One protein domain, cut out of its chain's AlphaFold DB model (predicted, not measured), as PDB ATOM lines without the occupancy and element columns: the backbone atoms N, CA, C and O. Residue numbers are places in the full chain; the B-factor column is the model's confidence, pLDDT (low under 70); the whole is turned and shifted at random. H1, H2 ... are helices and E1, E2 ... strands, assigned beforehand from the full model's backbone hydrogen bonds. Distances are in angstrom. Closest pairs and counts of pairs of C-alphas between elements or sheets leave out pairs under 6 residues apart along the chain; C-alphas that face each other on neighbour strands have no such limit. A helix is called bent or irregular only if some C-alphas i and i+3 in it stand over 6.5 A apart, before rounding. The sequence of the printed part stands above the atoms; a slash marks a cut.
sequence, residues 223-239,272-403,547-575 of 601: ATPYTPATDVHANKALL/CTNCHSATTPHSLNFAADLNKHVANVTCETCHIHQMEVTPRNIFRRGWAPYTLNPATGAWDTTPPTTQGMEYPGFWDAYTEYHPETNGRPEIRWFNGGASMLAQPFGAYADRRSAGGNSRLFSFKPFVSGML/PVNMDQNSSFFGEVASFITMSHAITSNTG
ATOM      1  N   ALA A 223     298.475 156.676 373.600       91.19
ATOM      2  CA  ALA A 223     298.930 156.826 374.987       91.19
ATOM      3  C   ALA A 223     300.122 157.799 375.148       91.19
ATOM      4  O   ALA A 223     301.040 157.554 375.931       91.19
ATOM      5  N   THR A 224     300.114 158.888 374.377       92.00
ATOM      6  CA  THR A 224     301.124 159.959 374.360       92.00
ATOM      7  C   THR A 224     300.442 161.338 374.363       92.00
ATOM      8  O   THR A 224     300.485 162.057 373.365       92.00
ATOM      9  N   PRO A 225     299.769 161.728 375.461       92.12
ATOM     10  CA  PRO A 225     299.063 163.005 375.538       92.12
ATOM     11  C   PRO A 225     300.025 164.194 375.405       92.12
ATOM     12  O   PRO A 225     301.093 164.216 376.025       92.12
ATOM     13  N   TYR A 226     299.618 165.212 374.645       93.38
ATOM     14  CA  TYR A 226     300.378 166.448 374.437       93.38
ATOM     15  C   TYR A 226     299.782 167.590 375.268       93.38
ATOM     16  O   TYR A 226     298.985 168.386 374.783       93.38
ATOM     17  N   THR A 227     300.136 167.637 376.553       91.69
ATOM     18  CA  THR A 227     299.667 168.670 377.490       91.69
ATOM     19  C   THR A 227     300.856 169.284 378.228       91.69
ATOM     20  O   THR A 227     301.882 168.612 378.379       91.69
ATOM     21  N   PRO A 228     300.739 170.504 378.785       92.25
ATOM     22  CA  PRO A 228     301.795 171.094 379.609       92.25
ATOM     23  C   PRO A 228     302.247 170.240 380.803       92.25
ATOM     24  O   PRO A 228     303.342 170.464 381.319       92.25
ATOM     25  N   ALA A 229     301.419 169.294 381.261       90.00
ATOM     26  CA  ALA A 229     301.736 168.380 382.356       90.00
ATOM     27  C   ALA A 229     302.468 167.107 381.894       90.00
ATOM     28  O   ALA A 229     303.201 166.506 382.679       90.00
ATOM     29  N   THR A 230     302.273 166.691 380.641       90.50
ATOM     30  CA  THR A 230     302.755 165.401 380.120       90.50
ATOM     31  C   THR A 230     303.868 165.535 379.087       90.50
ATOM     32  O   THR A 230     304.583 164.564 378.861       90.50
ATOM     33  N   ASP A 231     304.053 166.715 378.488       93.94
ATOM     34  CA  ASP A 231     305.059 166.965 377.457       93.94
ATOM     35  C   ASP A 231     305.821 168.281 377.704       93.94
ATOM     36  O   ASP A 231     305.232 169.350 377.884       93.94
ATOM     37  N   VAL A 232     307.155 168.220 377.699       94.88
ATOM     38  CA  VAL A 232     308.022 169.389 377.933       94.88
ATOM     39  C   VAL A 232     307.922 170.447 376.836       94.88
ATOM     40  O   VAL A 232     308.152 171.622 377.117       94.88
ATOM     41  N   HIS A 233     307.577 170.072 375.604       95.69
ATOM     42  CA  HIS A 233     307.390 171.014 374.502       95.69
ATOM     43  C   HIS A 233     306.045 171.725 374.633       95.69
ATOM     44  O   HIS A 233     305.989 172.952 374.532       95.69
ATOM     45  N   ALA A 234     304.988 170.983 374.973       94.75
ATOM     46  CA  ALA A 234     303.691 171.571 375.301       94.75
ATOM     47  C   ALA A 234     303.801 172.518 376.510       94.75
ATOM     48  O   ALA A 234     303.229 173.605 376.507       94.75
ATOM     49  N   ASN A 235     304.612 172.169 377.519       95.44
ATOM     50  CA  ASN A 235     304.884 173.028 378.678       95.44
ATOM     51  C   ASN A 235     305.545 174.366 378.305       95.44
ATOM     52  O   ASN A 235     305.408 175.358 379.018       95.44
ATOM     53  N   LYS A 236     306.251 174.404 377.173       95.56
ATOM     54  CA  LYS A 236     306.845 175.613 376.594       95.56
ATOM     55  C   LYS A 236     305.929 176.306 375.583       95.56
ATOM     56  O   LYS A 236     306.389 177.217 374.900       95.56
ATOM     57  N   ALA A 237     304.659 175.905 375.517       94.50
ATOM     58  CA  ALA A 237     303.656 176.426 374.598       94.50
ATOM     59  C   ALA A 237     304.066 176.312 373.116       94.50
ATOM     60  O   ALA A 237     303.728 177.177 372.307       94.50
ATOM     61  N   LEU A 238     304.809 175.256 372.749       95.81
ATOM     62  CA  LEU A 238     305.069 174.967 371.340       95.81
ATOM     63  C   LEU A 238     303.767 174.534 370.660       95.81
ATOM     64  O   LEU A 238     303.028 173.693 371.170       95.81
ATOM     65  N   LEU A 239     303.507 175.103 369.484       95.25
ATOM     66  CA  LEU A 239     302.385 174.708 368.636       95.25
ATOM     67  C   LEU A 239     302.724 173.426 367.875       95.25
ATOM     68  O   LEU A 239     303.883 173.226 367.501       95.25
ATOM     69  N   CYS A 272     313.451 165.343 366.353       93.62
ATOM     70  CA  CYS A 272     314.068 166.072 367.467       93.62
ATOM     71  C   CYS A 272     315.283 166.913 367.023       93.62
ATOM     72  O   CYS A 272     315.578 167.964 367.593       93.62
ATOM     73  N   THR A 273     315.989 166.465 365.985       93.81
ATOM     74  CA  THR A 273     317.226 167.079 365.490       93.81
ATOM     75  C   THR A 273     317.023 168.388 364.734       93.81
ATOM     76  O   THR A 273     317.999 169.058 364.413       93.81
ATOM     77  N   ASN A 274     315.770 168.783 364.490       93.75
ATOM     78  CA  ASN A 274     315.448 170.101 363.945       93.75
ATOM     79  C   ASN A 274     315.711 171.224 364.969       93.75
ATOM     80  O   ASN A 274     315.917 172.368 364.579       93.75
ATOM     81  N   CYS A 275     315.722 170.903 366.271       95.12
ATOM     82  CA  CYS A 275     315.993 171.853 367.362       95.12
ATOM     83  C   CYS A 275     317.146 171.413 368.282       95.12
ATOM     84  O   CYS A 275     317.814 172.251 368.888       95.12
ATOM     85  N   HIS A 276     317.390 170.107 368.403       95.00
ATOM     86  CA  HIS A 276     318.436 169.537 369.249       95.00
ATOM     87  C   HIS A 276     319.627 169.049 368.416       95.00
ATOM     88  O   HIS A 276     319.480 168.672 367.257       95.00
ATOM     89  N   SER A 277     320.824 169.007 369.007       94.81
ATOM     90  CA  SER A 277     321.989 168.454 368.307       94.81
ATOM     91  C   SER A 277     321.771 166.975 367.973       94.81
ATOM     92  O   SER A 277     321.436 166.179 368.848       94.81
ATOM     93  N   ALA A 278     322.016 166.598 366.718       92.06
ATOM     94  CA  ALA A 278     321.919 165.213 366.259       92.06
ATOM     95  C   ALA A 278     323.029 164.299 366.800       92.06
ATOM     96  O   ALA A 278     322.883 163.079 366.776       92.06
ATOM     97  N   THR A 279     324.144 164.871 367.260       91.38
ATOM     98  CA  THR A 279     325.347 164.115 367.647       91.38
ATOM     99  C   THR A 279     325.747 164.333 369.097       91.38
ATOM    100  O   THR A 279     326.273 163.419 369.727       91.38
ATOM    101  N   THR A 280     325.489 165.517 369.652       94.56
ATOM    102  CA  THR A 280     325.851 165.859 371.034       94.56
ATOM    103  C   THR A 280     324.705 166.537 371.798       94.56
ATOM    104  O   THR A 280     324.890 167.647 372.301       94.56
ATOM    105  N   PRO A 281     323.505 165.929 371.882       93.94
ATOM    106  CA  PRO A 281     322.383 166.520 372.618       93.94
ATOM    107  C   PRO A 281     322.593 166.528 374.141       93.94
ATOM    108  O   PRO A 281     321.961 167.319 374.839       93.94
ATOM    109  N   HIS A 282     323.487 165.688 374.670       94.38
ATOM    110  CA  HIS A 282     323.778 165.611 376.100       94.38
ATOM    111  C   HIS A 282     325.087 166.328 376.440       94.38
ATOM    112  O   HIS A 282     326.107 166.121 375.778       94.38
ATOM    113  N   SER A 283     325.067 167.114 377.520       91.69
ATOM    114  CA  SER A 283     326.219 167.868 378.044       91.69
ATOM    115  C   SER A 283     326.526 167.598 379.525       91.69
ATOM    116  O   SER A 283     327.489 168.142 380.061       91.69
ATOM    117  N   LEU A 284     325.717 166.769 380.194       87.75
ATOM    118  CA  LEU A 284     325.834 166.459 381.624       87.75
ATOM    119  C   LEU A 284     326.591 165.139 381.872       87.75
ATOM    120  O   LEU A 284     327.295 164.626 381.002       87.75
ATOM    121  N   ASN A 285     326.462 164.581 383.079       85.25
ATOM    122  CA  ASN A 285     327.068 163.301 383.453       85.25
ATOM    123  C   ASN A 285     326.751 162.211 382.417       85.25
ATOM    124  O   ASN A 285     325.617 162.095 381.957       85.25
ATOM    125  N   PHE A 286     327.764 161.411 382.071       89.62
ATOM    126  CA  PHE A 286     327.686 160.353 381.054       89.62
ATOM    127  C   PHE A 286     327.361 160.838 379.628       89.62
ATOM    128  O   PHE A 286     327.049 160.016 378.770       89.62
ATOM    129  N   ALA A 287     327.483 162.142 379.333       93.25
ATOM    130  CA  ALA A 287     327.198 162.706 378.011       93.25
ATOM    131  C   ALA A 287     327.898 161.960 376.871       93.25
ATOM    132  O   ALA A 287     327.262 161.655 375.871       93.25
ATOM    133  N   ALA A 288     329.181 161.620 377.025       94.00
ATOM    134  CA  ALA A 288     329.924 160.895 375.996       94.00
ATOM    135  C   ALA A 288     329.295 159.530 375.664       94.00
ATOM    136  O   ALA A 288     329.218 159.168 374.494       94.00
ATOM    137  N   ASP A 289     328.813 158.790 376.665       93.75
ATOM    138  CA  ASP A 289     328.188 157.485 376.447       93.75
ATOM    139  C   ASP A 289     326.746 157.616 375.949       93.75
ATOM    140  O   ASP A 289     326.362 156.917 375.012       93.75
ATOM    141  N   LEU A 290     325.964 158.560 376.475       93.88
ATOM    142  CA  LEU A 290     324.611 158.840 375.979       93.88
ATOM    143  C   LEU A 290     324.627 159.331 374.525       93.88
ATOM    144  O   LEU A 290     323.834 158.878 373.704       93.88
ATOM    145  N   ASN A 291     325.584 160.187 374.164       95.94
ATOM    146  CA  ASN A 291     325.753 160.671 372.794       95.94
ATOM    147  C   ASN A 291     326.145 159.547 371.818       95.94
ATOM    148  O   ASN A 291     325.798 159.633 370.648       95.94
ATOM    149  N   LYS A 292     326.777 158.449 372.263       94.75
ATOM    150  CA  LYS A 292     326.992 157.267 371.397       94.75
ATOM    151  C   LYS A 292     325.684 156.548 371.054       94.75
ATOM    152  O   LYS A 292     325.575 155.974 369.973       94.75
ATOM    153  N   HIS A 293     324.689 156.577 371.946       95.44
ATOM    154  CA  HIS A 293     323.426 155.868 371.733       95.44
ATOM    155  C   HIS A 293     322.614 156.459 370.580       95.44
ATOM    156  O   HIS A 293     321.944 155.702 369.884       95.44
ATOM    157  N   VAL A 294     322.720 157.769 370.317       94.38
ATOM    158  CA  VAL A 294     321.909 158.457 369.291       94.38
ATOM    159  C   VAL A 294     322.098 157.878 367.886       94.38
ATOM    160  O   VAL A 294     321.217 158.023 367.042       94.38
ATOM    161  N   ALA A 295     323.202 157.167 367.634       94.38
ATOM    162  CA  ALA A 295     323.403 156.442 366.387       94.38
ATOM    163  C   ALA A 295     322.292 155.404 366.148       94.38
ATOM    164  O   ALA A 295     321.731 155.353 365.060       94.38
ATOM    165  N   ASN A 296     321.939 154.620 367.169       96.06
ATOM    166  CA  ASN A 296     321.068 153.449 367.034       96.06
ATOM    167  C   ASN A 296     319.787 153.514 367.870       96.06
ATOM    168  O   ASN A 296     318.897 152.705 367.655       96.06
ATOM    169  N   VAL A 297     319.681 154.443 368.814       96.31
ATOM    170  CA  VAL A 297     318.521 154.628 369.691       96.31
ATOM    171  C   VAL A 297     317.906 155.978 369.372       96.31
ATOM    172  O   VAL A 297     318.634 156.965 369.210       96.31
ATOM    173  N   THR A 298     316.587 156.031 369.209       95.19
ATOM    174  CA  THR A 298     315.896 157.304 369.006       95.19
ATOM    175  C   THR A 298     315.686 158.053 370.316       95.19
ATOM    176  O   THR A 298     315.776 157.481 371.402       95.19
ATOM    177  N   CYS A 299     315.442 159.359 370.221       94.56
ATOM    178  CA  CYS A 299     315.286 160.208 371.402       94.56
ATOM    179  C   CYS A 299     314.039 159.789 372.195       94.56
ATOM    180  O   CYS A 299     314.066 159.735 373.421       94.56
ATOM    181  N   GLU A 300     312.980 159.429 371.476       94.06
ATOM    182  CA  GLU A 300     311.683 158.968 371.964       94.06
ATOM    183  C   GLU A 300     311.837 157.746 372.875       94.06
ATOM    184  O   GLU A 300     311.288 157.731 373.972       94.06
ATOM    185  N   THR A 301     312.684 156.783 372.498       94.38
ATOM    186  CA  THR A 301     312.960 155.586 373.310       94.38
ATOM    187  C   THR A 301     313.467 155.925 374.713       94.38
ATOM    188  O   THR A 301     313.151 155.227 375.676       94.38
ATOM    189  N   CYS A 302     314.261 156.991 374.845       92.38
ATOM    190  CA  CYS A 302     314.790 157.418 376.136       92.38
ATOM    191  C   CYS A 302     313.906 158.450 376.837       92.38
ATOM    192  O   CYS A 302     313.907 158.473 378.060       92.38
ATOM    193  N   HIS A 303     313.193 159.304 376.102       93.56
ATOM    194  CA  HIS A 303     312.473 160.446 376.671       93.56
ATOM    195  C   HIS A 303     310.952 160.258 376.790       93.56
ATOM    196  O   HIS A 303     310.286 161.066 377.444       93.56
ATOM    197  N   ILE A 304     310.410 159.165 376.246       91.88
ATOM    198  CA  ILE A 304     309.051 158.673 376.500       91.88
ATOM    199  C   ILE A 304     309.160 157.464 377.435       91.88
ATOM    200  O   ILE A 304     309.185 156.308 377.022       91.88
ATOM    201  N   HIS A 305     309.285 157.722 378.737       86.44
ATOM    202  CA  HIS A 305     309.548 156.664 379.721       86.44
ATOM    203  C   HIS A 305     308.352 155.747 379.997       86.44
ATOM    204  O   HIS A 305     308.526 154.627 380.486       86.44
ATOM    205  N   GLN A 306     307.148 156.268 379.780       87.44
ATOM    206  CA  GLN A 306     305.890 155.602 380.069       87.44
ATOM    207  C   GLN A 306     304.814 156.099 379.103       87.44
ATOM    208  O   GLN A 306     304.744 157.286 378.791       87.44
ATOM    209  N   MET A 307     303.982 155.171 378.656       89.69
ATOM    210  CA  MET A 307     302.657 155.427 378.120       89.69
ATOM    211  C   MET A 307     301.796 156.137 379.168       89.69
ATOM    212  O   MET A 307     302.044 156.041 380.374       89.69
ATOM    213  N   GLU A 308     300.747 156.807 378.708       87.25
ATOM    214  CA  GLU A 308     299.705 157.326 379.587       87.25
ATOM    215  C   GLU A 308     299.155 156.220 380.504       87.25
ATOM    216  O   GLU A 308     298.686 155.170 380.049       87.25
ATOM    217  N   VAL A 309     299.216 156.474 381.811       83.50
ATOM    218  CA  VAL A 309     298.672 155.592 382.843       83.50
ATOM    219  C   VAL A 309     297.241 156.029 383.120       83.50
ATOM    220  O   VAL A 309     296.991 156.935 383.911       83.50
ATOM    221  N   THR A 310     296.307 155.411 382.409       84.62
ATOM    222  CA  THR A 310     294.874 155.692 382.503       84.62
ATOM    223  C   THR A 310     294.091 154.386 382.398       84.62
ATOM    224  O   THR A 310     294.490 153.522 381.609       84.62
ATOM    225  N   PRO A 311     292.952 154.242 383.105       85.00
ATOM    226  CA  PRO A 311     292.043 153.113 382.914       85.00
ATOM    227  C   PRO A 311     291.626 152.936 381.449       85.00
ATOM    228  O   PRO A 311     291.336 151.831 381.019       85.00
ATOM    229  N   ARG A 312     291.643 154.010 380.648       86.56
ATOM    230  CA  ARG A 312     291.243 153.995 379.231       86.56
ATOM    231  C   ARG A 312     292.358 153.574 378.269       86.56
ATOM    232  O   ARG A 312     292.207 153.745 377.061       86.56
ATOM    233  N   ASN A 313     293.486 153.058 378.762       90.06
ATOM    234  CA  ASN A 313     294.591 152.657 377.896       90.06
ATOM    235  C   ASN A 313     294.312 151.300 377.238       90.06
ATOM    236  O   ASN A 313     294.545 150.262 377.841       90.06
ATOM    237  N   ILE A 314     293.789 151.299 376.013       90.25
ATOM    238  CA  ILE A 314     293.352 150.071 375.333       90.25
ATOM    239  C   ILE A 314     294.558 149.228 374.909       90.25
ATOM    240  O   ILE A 314     295.418 149.720 374.178       90.25
ATOM    241  N   PHE A 315     294.567 147.952 375.301       89.19
ATOM    242  CA  PHE A 315     295.563 146.957 374.896       89.19
ATOM    243  C   PHE A 315     295.032 146.009 373.816       89.19
ATOM    244  O   PHE A 315     295.721 145.731 372.834       89.19
ATOM    245  N   ARG A 316     293.798 145.522 373.974       90.31
ATOM    246  CA  ARG A 316     293.193 144.545 373.064       90.31
ATOM    247  C   ARG A 316     291.756 144.917 372.742       90.31
ATOM    248  O   ARG A 316     291.028 145.367 373.624       90.31
ATOM    249  N   ARG A 317     291.340 144.680 371.497       91.75
ATOM    250  CA  ARG A 317     289.932 144.716 371.076       91.75
ATOM    251  C   ARG A 317     289.540 143.487 370.285       91.75
ATOM    252  O   ARG A 317     290.319 143.043 369.455       91.75
ATOM    253  N   GLY A 318     288.335 142.978 370.508       93.31
ATOM    254  CA  GLY A 318     287.715 141.907 369.735       93.31
ATOM    255  C   GLY A 318     286.321 142.323 369.283       93.31
ATOM    256  O   GLY A 318     285.459 142.609 370.109       93.31
ATOM    257  N   TRP A 319     286.113 142.362 367.970       94.44
ATOM    258  CA  TRP A 319     284.851 142.792 367.363       94.44
ATOM    259  C   TRP A 319     283.897 141.633 367.062       94.44
ATOM    260  O   TRP A 319     282.713 141.850 366.807       94.44
ATOM    261  N   ALA A 320     284.389 140.395 367.103       95.12
ATOM    262  CA  ALA A 320     283.568 139.207 366.937       95.12
ATOM    263  C   ALA A 320     283.363 138.489 368.278       95.12
ATOM    264  O   ALA A 320     284.264 138.514 369.115       95.12
ATOM    265  N   PRO A 321     282.250 137.755 368.451       95.00
ATOM    266  CA  PRO A 321     281.981 137.011 369.679       95.00
ATOM    267  C   PRO A 321     282.995 135.911 369.997       95.00
ATOM    268  O   PRO A 321     283.211 135.591 371.164       95.00
ATOM    269  N   TYR A 322     283.628 135.354 368.966       95.31
ATOM    270  CA  TYR A 322     284.753 134.442 369.104       95.31
ATOM    271  C   TYR A 322     285.882 134.879 368.191       95.31
ATOM    272  O   TYR A 322     285.651 135.176 367.014       95.31
ATOM    273  N   THR A 323     287.096 134.881 368.732       94.38
ATOM    274  CA  THR A 323     288.282 135.319 368.005       94.38
ATOM    275  C   THR A 323     289.341 134.222 367.975       94.38
ATOM    276  O   THR A 323     289.751 133.718 369.020       94.38
ATOM    277  N   LEU A 324     289.782 133.858 366.772       92.31
ATOM    278  CA  LEU A 324     290.831 132.879 366.517       92.31
ATOM    279  C   LEU A 324     292.214 133.498 366.735       92.31
ATOM    280  O   LEU A 324     292.534 134.548 366.170       92.31
ATOM    281  N   ASN A 325     293.054 132.796 367.489       90.19
ATOM    282  CA  ASN A 325     294.493 132.999 367.480       90.19
ATOM    283  C   ASN A 325     295.109 132.231 366.301       90.19
ATOM    284  O   ASN A 325     295.202 131.001 366.378       90.19
ATOM    285  N   PRO A 326     295.585 132.903 365.242       85.06
ATOM    286  CA  PRO A 326     296.180 132.204 364.108       85.06
ATOM    287  C   PRO A 326     297.491 131.480 364.465       85.06
ATOM    288  O   PRO A 326     297.858 130.533 363.778       85.06
ATOM    289  N   ALA A 327     298.185 131.874 365.540       83.69
ATOM    290  CA  ALA A 327     299.440 131.245 365.953       83.69
ATOM    291  C   ALA A 327     299.236 129.934 366.733       83.69
ATOM    292  O   ALA A 327     300.043 129.016 366.605       83.69
ATOM    293  N   THR A 328     298.179 129.830 367.548       87.94
ATOM    294  CA  THR A 328     297.916 128.628 368.367       87.94
ATOM    295  C   THR A 328     296.751 127.781 367.865       87.94
ATOM    296  O   THR A 328     296.580 126.657 368.330       87.94
ATOM    297  N   GLY A 329     295.918 128.311 366.964       88.00
ATOM    298  CA  GLY A 329     294.661 127.688 366.545       88.00
ATOM    299  C   GLY A 329     293.557 127.717 367.613       88.00
ATOM    300  O   GLY A 329     292.511 127.100 367.425       88.00
ATOM    301  N   ALA A 330     293.779 128.402 368.740       92.25
ATOM    302  CA  ALA A 330     292.822 128.478 369.840       92.25
ATOM    303  C   ALA A 330     291.754 129.557 369.606       92.25
ATOM    304  O   ALA A 330     292.030 130.603 369.018       92.25
ATOM    305  N   TRP A 331     290.549 129.306 370.116       94.50
ATOM    306  CA  TRP A 331     289.431 130.246 370.087       94.50
ATOM    307  C   TRP A 331     289.228 130.886 371.452       94.50
ATOM    308  O   TRP A 331     289.016 130.183 372.441       94.50
ATOM    309  N   ASP A 332     289.195 132.214 371.472       93.69
ATOM    310  CA  ASP A 332     288.836 132.991 372.651       93.69
ATOM    311  C   ASP A 332     287.391 133.472 372.567       93.69
ATOM    312  O   ASP A 332     286.895 133.828 371.497       93.69
ATOM    313  N   THR A 333     286.729 133.528 373.720       94.19
ATOM    314  CA  THR A 333     285.387 134.104 373.865       94.19
ATOM    315  C   THR A 333     285.517 135.610 374.081       94.19
ATOM    316  O   THR A 333     286.039 136.044 375.106       94.19
ATOM    317  N   THR A 334     285.060 136.404 373.117       94.25
ATOM    318  CA  THR A 334     285.155 137.875 373.097       94.25
ATOM    319  C   THR A 334     283.809 138.526 372.735       94.25
ATOM    320  O   THR A 334     283.749 139.321 371.797       94.25
ATOM    321  N   PRO A 335     282.697 138.179 373.412       92.81
ATOM    322  CA  PRO A 335     281.374 138.703 373.088       92.81
ATOM    323  C   PRO A 335     281.326 140.232 373.215       92.81
ATOM    324  O   PRO A 335     281.966 140.782 374.117       92.81
ATOM    325  N   PRO A 336     280.537 140.912 372.362       94.12
ATOM    326  CA  PRO A 336     280.196 142.314 372.571       94.12
ATOM    327  C   PRO A 336     279.612 142.529 373.973       94.12
ATOM    328  O   PRO A 336     278.970 141.637 374.534       94.12
ATOM    329  N   THR A 337     279.813 143.714 374.542       93.12
ATOM    330  CA  THR A 337     279.397 144.032 375.918       93.12
ATOM    331  C   THR A 337     278.865 145.455 376.030       93.12
ATOM    332  O   THR A 337     279.360 146.342 375.343       93.12
ATOM    333  N   THR A 338     277.897 145.692 376.923       93.62
ATOM    334  CA  THR A 338     277.403 147.047 377.241       93.62
ATOM    335  C   THR A 338     278.208 147.767 378.323       93.62
ATOM    336  O   THR A 338     277.992 148.944 378.604       93.62
ATOM    337  N   GLN A 339     279.180 147.078 378.924       87.88
ATOM    338  CA  GLN A 339     279.965 147.576 380.059       87.88
ATOM    339  C   GLN A 339     281.315 148.188 379.641       87.88
ATOM    340  O   GLN A 339     282.209 148.355 380.474       87.88
ATOM    341  N   GLY A 340     281.504 148.487 378.353       83.38
ATOM    342  CA  GLY A 340     282.723 149.121 377.847       83.38
ATOM    343  C   GLY A 340     282.929 150.528 378.420       83.38
ATOM    344  O   GLY A 340     281.974 151.245 378.693       83.38
ATOM    345  N   MET A 341     284.187 150.954 378.591       87.75
ATOM    346  CA  MET A 341     284.497 152.312 379.070       87.75
ATOM    347  C   MET A 341     284.368 153.401 377.994       87.75
ATOM    348  O   MET A 341     284.289 154.574 378.356       87.75
ATOM    349  N   GLU A 342     284.402 153.048 376.701       85.06
ATOM    350  CA  GLU A 342     284.241 154.017 375.602       85.06
ATOM    351  C   GLU A 342     282.770 154.422 375.455       85.06
ATOM    352  O   GLU A 342     282.462 155.612 375.487       85.06
ATOM    353  N   TYR A 343     281.874 153.432 375.383       89.81
ATOM    354  CA  TYR A 343     280.432 153.635 375.246       89.81
ATOM    355  C   TYR A 343     279.642 152.807 376.269       89.81
ATOM    356  O   TYR A 343     279.013 151.813 375.901       89.81
ATOM    357  N   PRO A 344     279.662 153.194 377.561       91.00
ATOM    358  CA  PRO A 344     278.808 152.564 378.559       91.00
ATOM    359  C   PRO A 344     277.344 152.622 378.117       91.00
ATOM    360  O   PRO A 344     276.857 153.681 377.721       91.00
ATOM    361  N   GLY A 345     276.662 151.484 378.173       93.75
ATOM    362  CA  GLY A 345     275.267 151.362 377.769       93.75
ATOM    363  C   GLY A 345     275.023 151.077 376.287       93.75
ATOM    364  O   GLY A 345     273.872 151.092 375.861       93.75
ATOM    365  N   PHE A 346     276.064 150.795 375.497       95.81
ATOM    366  CA  PHE A 346     275.972 150.376 374.089       95.81
ATOM    367  C   PHE A 346     276.763 149.093 373.856       95.81
ATOM    368  O   PHE A 346     277.766 148.873 374.526       95.81
ATOM    369  N   TRP A 347     276.360 148.261 372.891       95.88
ATOM    370  CA  TRP A 347     277.109 147.053 372.541       95.88
ATOM    371  C   TRP A 347     278.444 147.406 371.880       95.88
ATOM    372  O   TRP A 347     278.531 147.576 370.669       95.88
ATOM    373  N   ASP A 348     279.502 147.493 372.673       92.56
ATOM    374  CA  ASP A 348     280.850 147.777 372.193       92.56
ATOM    375  C   ASP A 348     281.661 146.485 372.025       92.56
ATOM    376  O   ASP A 348     281.303 145.410 372.529       92.56
ATOM    377  N   ALA A 349     282.774 146.591 371.304       93.69
ATOM    378  CA  ALA A 349     283.742 145.515 371.173       93.69
ATOM    379  C   ALA A 349     284.240 145.061 372.551       93.69
ATOM    380  O   ALA A 349     284.470 145.872 373.459       93.69
ATOM    381  N   TYR A 350     284.522 143.765 372.683       94.38
ATOM    382  CA  TYR A 350     285.252 143.269 373.840       94.38
ATOM    383  C   TYR A 350     286.602 143.989 373.919       94.38
ATOM    384  O   TYR A 350     287.402 143.906 372.987       94.38
ATOM    385  N   THR A 351     286.853 144.720 375.006       93.62
ATOM    386  CA  THR A 351     288.047 145.560 375.150       93.62
ATOM    387  C   THR A 351     288.787 145.215 376.435       93.62
ATOM    388  O   THR A 351     288.210 145.275 377.520       93.62
ATOM    389  N   GLU A 352     290.081 144.923 376.319       91.12
ATOM    390  CA  GLU A 352     290.993 144.831 377.460       91.12
ATOM    391  C   GLU A 352     291.879 146.073 377.508       91.12
ATOM    392  O   GLU A 352     292.378 146.556 376.486       91.12
ATOM    393  N   TYR A 353     292.104 146.566 378.719       89.62
ATOM    394  CA  TYR A 353     292.893 147.760 378.981       89.62
ATOM    395  C   TYR A 353     294.203 147.374 379.670       89.62
ATOM    396  O   TYR A 353     294.253 146.422 380.450       89.62
ATOM    397  N   HIS A 354     295.273 148.112 379.384       85.19
ATOM    398  CA  HIS A 354     296.541 147.963 380.078       85.19
ATOM    399  C   HIS A 354     296.339 148.175 381.584       85.19
ATOM    400  O   HIS A 354     295.716 149.161 381.985       85.19
ATOM    401  N   PRO A 355     296.904 147.302 382.436       75.19
ATOM    402  CA  PRO A 355     296.897 147.546 383.867       75.19
ATOM    403  C   PRO A 355     297.694 148.819 384.170       75.19
ATOM    404  O   PRO A 355     298.778 149.029 383.619       75.19
ATOM    405  N   GLU A 356     297.188 149.645 385.089       67.31
ATOM    406  CA  GLU A 356     297.783 150.943 385.455       67.31
ATOM    407  C   GLU A 356     299.254 150.835 385.901       67.31
ATOM    408  O   GLU A 356     300.026 151.787 385.826       67.31
ATOM    409  N   THR A 357     299.679 149.653 386.344       57.59
ATOM    410  CA  THR A 357     301.038 149.383 386.821       57.59
ATOM    411  C   THR A 357     302.043 149.055 385.711       57.59
ATOM    412  O   THR A 357     303.243 149.025 385.993       57.59
ATOM    413  N   ASN A 358     301.606 148.829 384.461       62.88
ATOM    414  CA  ASN A 358     302.464 148.372 383.357       62.88
ATOM    415  C   ASN A 358     302.400 149.276 382.110       62.88
ATOM    416  O   ASN A 358     302.186 148.816 380.991       62.88
ATOM    417  N   GLY A 359     302.606 150.580 382.299       73.75
ATOM    418  CA  GLY A 359     302.590 151.576 381.224       73.75
ATOM    419  C   GLY A 359     303.906 151.735 380.454       73.75
ATOM    420  O   GLY A 359     304.178 152.831 379.988       73.75
ATOM    421  N   ARG A 360     304.790 150.735 380.352       87.56
ATOM    422  CA  ARG A 360     306.069 150.920 379.630       87.56
ATOM    423  C   ARG A 360     305.903 150.691 378.124       87.56
ATOM    424  O   ARG A 360     305.279 149.701 377.759       87.56
ATOM    425  N   PRO A 361     306.490 151.543 377.263       91.69
ATOM    426  CA  PRO A 361     306.550 151.270 375.836       91.69
ATOM    427  C   PRO A 361     307.329 149.993 375.541       91.69
ATOM    428  O   PRO A 361     308.301 149.666 376.230       91.69
ATOM    429  N   GLU A 362     306.965 149.330 374.455       91.94
ATOM    430  CA  GLU A 362     307.814 148.320 373.848       91.94
ATOM    431  C   GLU A 362     308.892 148.976 372.991       91.94
ATOM    432  O   GLU A 362     308.627 149.934 372.266       91.94
ATOM    433  N   ILE A 363     310.117 148.456 373.061       94.12
ATOM    434  CA  ILE A 363     311.251 148.985 372.303       94.12
ATOM    435  C   ILE A 363     311.583 148.011 371.178       94.12
ATOM    436  O   ILE A 363     311.895 146.849 371.442       94.12
ATOM    437  N   ARG A 364     311.542 148.479 369.927       93.00
ATOM    438  CA  ARG A 364     311.759 147.634 368.739       93.00
ATOM    439  C   ARG A 364     312.647 148.317 367.707       93.00
ATOM    440  O   ARG A 364     312.681 149.544 367.621       93.00
ATOM    441  N   TRP A 365     313.369 147.514 366.922       93.81
ATOM    442  CA  TRP A 365     314.083 148.004 365.742       93.81
ATOM    443  C   TRP A 365     313.083 148.409 364.667       93.81
ATOM    444  O   TRP A 365     312.170 147.649 364.356       93.81
ATOM    445  N   PHE A 366     313.270 149.597 364.106       93.88
ATOM    446  CA  PHE A 366     312.387 150.159 363.100       93.88
ATOM    447  C   PHE A 366     313.165 151.026 362.113       93.88
ATOM    448  O   PHE A 366     314.004 151.835 362.517       93.88
ATOM    449  N   ASN A 367     312.894 150.844 360.822       91.94
ATOM    450  CA  ASN A 367     313.551 151.552 359.721       91.94
ATOM    451  C   ASN A 367     312.635 152.547 358.988       91.94
ATOM    452  O   ASN A 367     313.055 153.132 357.994       91.94
ATOM    453  N   GLY A 368     311.409 152.757 359.476       90.75
ATOM    454  CA  GLY A 368     310.404 153.615 358.836       90.75
ATOM    455  C   GLY A 368     309.391 152.859 357.973       90.75
ATOM    456  O   GLY A 368     308.346 153.421 357.649       90.75
ATOM    457  N   GLY A 369     309.661 151.596 357.623       90.31
ATOM    458  CA  GLY A 369     308.728 150.757 356.875       90.31
ATOM    459  C   GLY A 369     307.786 149.954 357.768       90.31
ATOM    460  O   GLY A 369     308.183 149.543 358.857       90.31
ATOM    461  N   ALA A 370     306.545 149.727 357.342       89.06
ATOM    462  CA  ALA A 370     305.587 148.943 358.125       89.06
ATOM    463  C   ALA A 370     304.537 148.226 357.268       89.06
ATOM    464  O   ALA A 370     304.221 148.642 356.152       89.06
ATOM    465  N   SER A 371     303.956 147.166 357.830       86.44
ATOM    466  CA  SER A 371     302.841 146.432 357.226       86.44
ATOM    467  C   SER A 371     301.542 147.249 357.254       86.44
ATOM    468  O   SER A 371     301.387 148.192 358.046       86.44
ATOM    469  N   MET A 372     300.536 146.837 356.471       82.38
ATOM    470  CA  MET A 372     299.191 147.437 356.518       82.38
ATOM    471  C   MET A 372     298.529 147.364 357.908       82.38
ATOM    472  O   MET A 372     297.605 148.114 358.239       82.38
ATOM    473  N   LEU A 373     299.043 146.489 358.769       82.31
ATOM    474  CA  LEU A 373     298.545 146.222 360.110       82.31
ATOM    475  C   LEU A 373     299.393 146.897 361.197       82.31
ATOM    476  O   LEU A 373     299.280 146.547 362.366       82.31
ATOM    477  N   ALA A 374     300.210 147.893 360.836       87.56
ATOM    478  CA  ALA A 374     301.077 148.625 361.766       87.56
ATOM    479  C   ALA A 374     302.125 147.741 362.472       87.56
ATOM    480  O   ALA A 374     302.501 148.032 363.607       87.56
ATOM    481  N   GLN A 375     302.627 146.685 361.825       88.06
ATOM    482  CA  GLN A 375     303.831 145.994 362.303       88.06
ATOM    483  C   GLN A 375     305.073 146.677 361.703       88.06
ATOM    484  O   GLN A 375     305.124 146.845 360.484       88.06
ATOM    485  N   PRO A 376     306.052 147.109 362.518       90.25
ATOM    486  CA  PRO A 376     307.236 147.814 362.048       90.25
ATOM    487  C   PRO A 376     308.208 146.853 361.362       90.25
ATOM    488  O   PRO A 376     308.365 145.703 361.766       90.25
ATOM    489  N   PHE A 377     308.911 147.344 360.352       90.69
ATOM    490  CA  PHE A 377     310.040 146.668 359.726       90.69
ATOM    491  C   PHE A 377     311.348 147.210 360.282       90.69
ATOM    492  O   PHE A 377     311.459 148.394 360.593       90.69
ATOM    493  N   GLY A 378     312.356 146.353 360.376       90.19
ATOM    494  CA  GLY A 378     313.679 146.718 360.864       90.19
ATOM    495  C   GLY A 378     314.298 145.604 361.692       90.19
ATOM    496  O   GLY A 378     313.603 144.747 362.233       90.19
ATOM    497  N   ALA A 379     315.623 145.606 361.785       91.25
ATOM    498  CA  ALA A 379     316.366 144.587 362.515       91.25
ATOM    499  C   ALA A 379     317.689 145.138 363.050       91.25
ATOM    500  O   ALA A 379     318.241 146.109 362.530       91.25
ATOM    501  N   TYR A 380     318.266 144.453 364.042       93.38
ATOM    502  CA  TYR A 380     319.598 144.779 364.562       93.38
ATOM    503  C   TYR A 380     320.675 144.779 363.467       93.38
ATOM    504  O   TYR A 380     321.592 145.602 363.495       93.38
ATOM    505  N   ALA A 381     320.584 143.856 362.504       92.94
ATOM    506  CA  ALA A 381     321.535 143.749 361.398       92.94
ATOM    507  C   ALA A 381     321.520 144.988 360.481       92.94
ATOM    508  O   ALA A 381     322.577 145.385 360.005       92.94
ATOM    509  N   ASP A 382     320.362 145.638 360.327       92.75
ATOM    510  CA  ASP A 382     320.144 146.856 359.531       92.75
ATOM    511  C   ASP A 382     320.315 148.145 360.366       92.75
ATOM    512  O   ASP A 382     319.878 149.229 359.991       92.75
ATOM    513  N   ARG A 383     320.927 148.078 361.553       95.50
ATOM    514  CA  ARG A 383     321.078 149.274 362.396       95.50
ATOM    515  C   ARG A 383     321.960 150.343 361.742       95.50
ATOM    516  O   ARG A 383     322.956 150.029 361.088       95.50
ATOM    517  N   ARG A 384     321.674 151.616 362.022       93.94
ATOM    518  CA  ARG A 384     322.391 152.769 361.443       93.94
ATOM    519  C   ARG A 384     323.907 152.736 361.630       93.94
ATOM    520  O   ARG A 384     324.646 153.074 360.711       93.94
ATOM    521  N   SER A 385     324.407 152.276 362.780       94.62
ATOM    522  CA  SER A 385     325.859 152.153 363.006       94.62
ATOM    523  C   SER A 385     326.546 151.102 362.122       94.62
ATOM    524  O   SER A 385     327.770 151.035 362.115       94.62
ATOM    525  N   ALA A 386     325.781 150.243 361.447       95.75
ATOM    526  CA  ALA A 386     326.262 149.262 360.476       95.75
ATOM    527  C   ALA A 386     326.010 149.702 359.017       95.75
ATOM    528  O   ALA A 386     326.231 148.914 358.105       95.75
ATOM    529  N   GLY A 387     325.566 150.948 358.794       95.50
ATOM    530  CA  GLY A 387     325.263 151.496 357.467       95.50
ATOM    531  C   GLY A 387     323.818 151.295 356.996       95.50
ATOM    532  O   GLY A 387     323.503 151.703 355.883       95.50
ATOM    533  N   GLY A 388     322.959 150.688 357.821       95.19
ATOM    534  CA  GLY A 388     321.535 150.508 357.528       95.19
ATOM    535  C   GLY A 388     320.646 151.665 358.001       95.19
ATOM    536  O   GLY A 388     321.139 152.738 358.361       95.19
ATOM    537  N   ASN A 389     319.328 151.445 358.029       92.44
ATOM    538  CA  ASN A 389     318.330 152.472 358.376       92.44
ATOM    539  C   ASN A 389     317.608 152.240 359.713       92.44
ATOM    540  O   ASN A 389     316.896 153.126 360.194       92.44
ATOM    541  N   SER A 390     317.790 151.080 360.342       94.31
ATOM    542  CA  SER A 390     317.091 150.720 361.575       94.31
ATOM    543  C   SER A 390     317.635 151.457 362.809       94.31
ATOM    544  O   SER A 390     318.847 151.594 363.016       94.31
ATOM    545  N   ARG A 391     316.723 151.881 363.690       95.88
ATOM    546  CA  ARG A 391     317.003 152.372 365.053       95.88
ATOM    547  C   ARG A 391     315.999 151.773 366.041       95.88
ATOM    548  O   ARG A 391     314.970 151.256 365.625       95.88
ATOM    549  N   LEU A 392     316.291 151.823 367.337       96.31
ATOM    550  CA  LEU A 392     315.357 151.445 368.397       96.31
ATOM    551  C   LEU A 392     314.363 152.583 368.645       96.31
ATOM    552  O   LEU A 392     314.791 153.684 368.999       96.31
ATOM    553  N   PHE A 393     313.075 152.286 368.478       95.38
ATOM    554  CA  PHE A 393     311.933 153.172 368.722       95.38
ATOM    555  C   PHE A 393     311.030 152.617 369.828       95.38
ATOM    556  O   PHE A 393     310.989 151.405 370.051       95.38
ATOM    557  N   SER A 394     310.270 153.506 370.469       94.19
ATOM    558  CA  SER A 394     309.210 153.187 371.428       94.19
ATOM    559  C   SER A 394     307.847 153.030 370.750       94.19
ATOM    560  O   SER A 394     307.424 153.889 369.968       94.19
ATOM    561  N   PHE A 395     307.130 151.976 371.120       93.19
ATOM    562  CA  PHE A 395     305.818 151.632 370.595       93.19
ATOM    563  C   PHE A 395     304.828 151.306 371.709       93.19
ATOM    564  O   PHE A 395     305.187 150.715 372.727       93.19
ATOM    565  N   LYS A 396     303.555 151.607 371.460       92.31
ATOM    566  CA  LYS A 396     302.438 150.998 372.177       92.31
ATOM    567  C   LYS A 396     302.008 149.720 371.438       92.31
ATOM    568  O   LYS A 396     301.610 149.827 370.274       92.31
ATOM    569  N   PRO A 397     302.062 148.538 372.070       89.81
ATOM    570  CA  PRO A 397     301.499 147.320 371.496       89.81
ATOM    571  C   PRO A 397     299.967 147.353 371.542       89.81
ATOM    572  O   PRO A 397     299.371 147.893 372.474       89.81
ATOM    573  N   PHE A 398     299.324 146.769 370.539       88.50
ATOM    574  CA  PHE A 398     297.872 146.664 370.459       88.50
ATOM    575  C   PHE A 398     297.456 145.400 369.705       88.50
ATOM    576  O   PHE A 398     297.965 145.126 368.620       88.50
ATOM    577  N   VAL A 399     296.503 144.643 370.245       89.50
ATOM    578  CA  VAL A 399     295.963 143.433 369.604       89.50
ATOM    579  C   VAL A 399     294.537 143.692 369.123       89.50
ATOM    580  O   VAL A 399     293.669 144.072 369.905       89.50
ATOM    581  N   SER A 400     294.270 143.445 367.841       87.25
ATOM    582  CA  SER A 400     292.940 143.627 367.249       87.25
ATOM    583  C   SER A 400     292.380 142.331 366.675       87.25
ATOM    584  O   SER A 400     292.943 141.771 365.743       87.25
ATOM    585  N   GLY A 401     291.226 141.906 367.172       89.69
ATOM    586  CA  GLY A 401     290.365 140.885 366.592       89.69
ATOM    587  C   GLY A 401     289.403 141.510 365.586       89.69
ATOM    588  O   GLY A 401     288.366 142.032 365.993       89.69
ATOM    589  N   MET A 402     289.757 141.494 364.299       90.94
ATOM    590  CA  MET A 402     288.897 141.990 363.210       90.94
ATOM    591  C   MET A 402     287.925 140.902 362.739       90.94
ATOM    592  O   MET A 402     288.147 139.726 363.029       90.94
ATOM    593  N   LEU A 403     286.861 141.286 362.026       94.19
ATOM    594  CA  LEU A 403     285.909 140.342 361.437       94.19
ATOM    595  C   LEU A 403     286.396 139.863 360.072       94.19
ATOM    596  O   LEU A 403     286.878 140.647 359.255       94.19
ATOM    597  N   PRO A 547     296.528 139.141 361.503       67.81
ATOM    598  CA  PRO A 547     297.391 138.097 360.986       67.81
ATOM    599  C   PRO A 547     298.866 138.429 361.129       67.81
ATOM    600  O   PRO A 547     299.280 139.585 361.253       67.81
ATOM    601  N   VAL A 548     299.648 137.358 361.100       65.69
ATOM    602  CA  VAL A 548     301.103 137.388 361.180       65.69
ATOM    603  C   VAL A 548     301.688 138.357 360.149       65.69
ATOM    604  O   VAL A 548     301.126 138.527 359.068       65.69
ATOM    605  N   ASN A 549     302.796 139.010 360.508       69.50
ATOM    606  CA  ASN A 549     303.440 140.039 359.687       69.50
ATOM    607  C   ASN A 549     303.537 139.660 358.197       69.50
ATOM    608  O   ASN A 549     303.848 138.521 357.854       69.50
ATOM    609  N   MET A 550     303.275 140.638 357.325       67.88
ATOM    610  CA  MET A 550     303.227 140.469 355.871       67.88
ATOM    611  C   MET A 550     304.599 140.163 355.256       67.88
ATOM    612  O   MET A 550     304.658 139.530 354.206       67.88
ATOM    613  N   ASP A 551     305.691 140.562 355.913       73.19
ATOM    614  CA  ASP A 551     307.056 140.254 355.482       73.19
ATOM    615  C   ASP A 551     307.616 139.046 356.249       73.19
ATOM    616  O   ASP A 551     307.920 139.134 357.442       73.19
ATOM    617  N   GLN A 552     307.798 137.922 355.546       70.50
ATOM    618  CA  GLN A 552     308.377 136.686 356.096       70.50
ATOM    619  C   GLN A 552     309.833 136.838 356.549       70.50
ATOM    620  O   GLN A 552     310.302 136.058 357.378       70.50
ATOM    621  N   ASN A 553     310.551 137.831 356.026       73.69
ATOM    622  CA  ASN A 553     311.933 138.107 356.413       73.69
ATOM    623  C   ASN A 553     312.023 139.035 357.629       73.69
ATOM    624  O   ASN A 553     313.111 139.236 358.179       73.69
ATOM    625  N   SER A 554     310.900 139.610 358.059       74.62
ATOM    626  CA  SER A 554     310.852 140.436 359.253       74.62
ATOM    627  C   SER A 554     311.113 139.593 360.498       74.62
ATOM    628  O   SER A 554     310.557 138.508 360.664       74.62
ATOM    629  N   SER A 555     311.869 140.135 361.459       75.06
ATOM    630  CA  SER A 555     312.022 139.512 362.782       75.06
ATOM    631  C   SER A 555     310.711 139.404 363.568       75.06
ATOM    632  O   SER A 555     310.692 138.773 364.618       75.06
ATOM    633  N   PHE A 556     309.641 140.037 363.082       75.69
ATOM    634  CA  PHE A 556     308.308 140.027 363.686       75.69
ATOM    635  C   PHE A 556     307.325 139.128 362.921       75.69
ATOM    636  O   PHE A 556     306.117 139.183 363.160       75.69
ATOM    637  N   PHE A 557     307.813 138.322 361.974       76.25
ATOM    638  CA  PHE A 557     306.993 137.298 361.337       76.25
ATOM    639  C   PHE A 557     306.414 136.349 362.395       76.25
ATOM    640  O   PHE A 557     307.140 135.822 363.234       76.25
ATOM    641  N   GLY A 558     305.092 136.166 362.380       76.50
ATOM    642  CA  GLY A 558     304.370 135.383 363.389       76.50
ATOM    643  C   GLY A 558     303.712 136.192 364.515       76.50
ATOM    644  O   GLY A 558     302.876 135.644 365.230       76.50
ATOM    645  N   GLU A 559     304.031 137.479 364.684       82.19
ATOM    646  CA  GLU A 559     303.415 138.299 365.737       82.19
ATOM    647  C   GLU A 559     301.991 138.751 365.368       82.19
ATOM    648  O   GLU A 559     301.736 139.189 364.248       82.19
ATOM    649  N   VAL A 560     301.077 138.701 366.343       85.06
ATOM    650  CA  VAL A 560     299.653 139.086 366.203       85.06
ATOM    651  C   VAL A 560     299.342 140.503 366.705       85.06
ATOM    652  O   VAL A 560     298.187 140.930 366.730       85.06
ATOM    653  N   ALA A 561     300.361 141.229 367.168       88.31
ATOM    654  CA  ALA A 561     300.219 142.590 367.666       88.31
ATOM    655  C   ALA A 561     300.553 143.618 366.575       88.31
ATOM    656  O   ALA A 561     301.499 143.465 365.803       88.31
ATOM    657  N   SER A 562     299.781 144.699 366.558       89.06
ATOM    658  CA  SER A 562     300.134 145.968 365.933       89.06
ATOM    659  C   SER A 562     300.962 146.800 366.911       89.06
ATOM    660  O   SER A 562     300.744 146.748 368.121       89.06
ATOM    661  N   PHE A 563     301.859 147.640 366.404       90.44
ATOM    662  CA  PHE A 563     302.688 148.512 367.234       90.44
ATOM    663  C   PHE A 563     302.526 149.943 366.778       90.44
ATOM    664  O   PHE A 563     302.932 150.294 365.680       90.44
ATOM    665  N   ILE A 564     301.943 150.787 367.615       90.81
ATOM    666  CA  ILE A 564     301.706 152.202 367.330       90.81
ATOM    667  C   ILE A 564     302.936 152.985 367.793       90.81
ATOM    668  O   ILE A 564     303.264 152.960 368.979       90.81
ATOM    669  N   THR A 565     303.639 153.672 366.887       90.94
ATOM    670  CA  THR A 565     304.798 154.495 367.284       90.94
ATOM    671  C   THR A 565     304.387 155.624 368.217       90.94
ATOM    672  O   THR A 565     303.352 156.274 368.021       90.94
ATOM    673  N   MET A 566     305.257 155.903 369.178       91.38
ATOM    674  CA  MET A 566     305.089 156.966 370.162       91.38
ATOM    675  C   MET A 566     305.964 158.169 369.802       91.38
ATOM    676  O   MET A 566     307.144 157.996 369.504       91.38
ATOM    677  N   SER A 567     305.392 159.376 369.826       87.31
ATOM    678  CA  SER A 567     306.071 160.603 369.363       87.31
ATOM    679  C   SER A 567     305.847 161.844 370.240       87.31
ATOM    680  O   SER A 567     306.417 162.892 369.960       87.31
ATOM    681  N   HIS A 568     305.030 161.744 371.291       90.75
ATOM    682  CA  HIS A 568     304.741 162.826 372.242       90.75
ATOM    683  C   HIS A 568     304.867 162.306 373.682       90.75
ATOM    684  O   HIS A 568     305.322 161.182 373.896       90.75
ATOM    685  N   ALA A 569     304.432 163.099 374.663       91.12
ATOM    686  CA  ALA A 569     304.605 162.832 376.091       91.12
ATOM    687  C   ALA A 569     306.091 162.750 376.487       91.12
ATOM    688  O   ALA A 569     306.517 161.924 377.300       91.12
ATOM    689  N   ILE A 570     306.897 163.622 375.874       92.12
ATOM    690  CA  ILE A 570     308.324 163.750 376.162       92.12
ATOM    691  C   ILE A 570     308.480 164.367 377.549       92.12
ATOM    692  O   ILE A 570     308.059 165.497 377.791       92.12
ATOM    693  N   THR A 571     309.123 163.648 378.464       86.81
ATOM    694  CA  THR A 571     309.282 164.078 379.862       86.81
ATOM    695  C   THR A 571     310.737 164.396 380.189       86.81
ATOM    696  O   THR A 571     311.669 163.786 379.666       86.81
ATOM    697  N   SER A 572     310.959 165.369 381.078       72.69
ATOM    698  CA  SER A 572     312.310 165.684 381.549       72.69
ATOM    699  C   SER A 572     312.804 164.627 382.534       72.69
ATOM    700  O   SER A 572     312.137 164.332 383.527       72.69
ATOM    701  N   ASN A 573     314.038 164.159 382.343       64.38
ATOM    702  CA  ASN A 573     314.719 163.238 383.262       64.38
ATOM    703  C   ASN A 573     315.041 163.879 384.633       64.38
ATOM    704  O   ASN A 573     315.571 163.207 385.513       64.38
ATOM    705  N   THR A 574     314.757 165.176 384.816       53.31
ATOM    706  CA  THR A 574     315.043 165.944 386.044       53.31
ATOM    707  C   THR A 574     313.837 166.107 386.973       53.31
ATOM    708  O   THR A 574     313.990 166.583 388.099       53.31
ATOM    709  N   GLY A 575     312.643 165.683 386.546       39.62
ATOM    710  CA  GLY A 575     311.465 165.655 387.403       39.62
ATOM    711  C   GLY A 575     311.570 164.516 388.412       39.62
ATOM    712  O   GLY A 575     311.631 163.346 388.035       39.62
TER     713      GLY A 575
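AT A GLANCE: This is residues 223 to 239, 272 to 403 and 547 to 575 of the 601 residues of the protein "Cytochrome_C554 domain-containing protein" of Desulfobulbaceae bacterium DB1 (UniProt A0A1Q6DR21). With little regular structure, loops surround a strongly twisted, branched mixed sheet of E1, E4, E5, E6 and E7 built along the long, bent E6, with hairpin E2-E3 at one end and H2 beyond the other. The 178 printed residues hold three named helices, then seven strands, 54 residues in all; the class is mixed. It is only just compact, close to loose: radius of gyration of the C-alphas 18.8 A, spans 54 by 40 by 27 A.

HOW THE PARTS SIT: H1, residues 232 to 235, too short for an O i to N i+4 pair, and H2, residues 287 to 293, with 2 of 3 such pairs within hydrogen-bond range, are apart. H3, residues 299 to 303, its one pair within range, is on the sheet over E6, residues 391 to 403, at a height of 8.7 A; their closest C-alphas, Thr 301 and Ser 394, are 4.8 A apart. E1, residues 314 to 318, is antiparallel to E4, residues 350 to 353 (N 318 to O 350, 2.8 A), and parallel to E6 (N 401 to O 317, 2.7 A). E2, residues 322 to 324, and E3, residues 331 to 333, form a hairpin (N 323 to O 332, 3.0 A). E5, residues 362 to 366, forms another with E6 (N 362 to O 395, 2.8 A). E7, residues 561 to 565, antiparallel, lies on the other side of E6 from E1 and E5 (N 396 to O 564, 2.8 A).

IN THESE COORDINATES: H1 begins at C-alpha 232 (308.022, 169.389, 377.933); E6 is 33.5 A long and bends by 68 degrees at residue 394; E7 ends at C-alpha 565 (304.798, 154.495, 367.284).

THE WHOLE: The C-alphas farthest apart, of Ala 288 and Gly 345, are 55.5 A apart. Residues 240 to 271 and 404 to 546 are not printed; the C-alpha gaps are 14.6 A and 11.7 A. The links E3 to E4 and E5 to E6 are long. The pLDDT is under 70 at residues 356 to 358, 547 to 550 and 573 to 575.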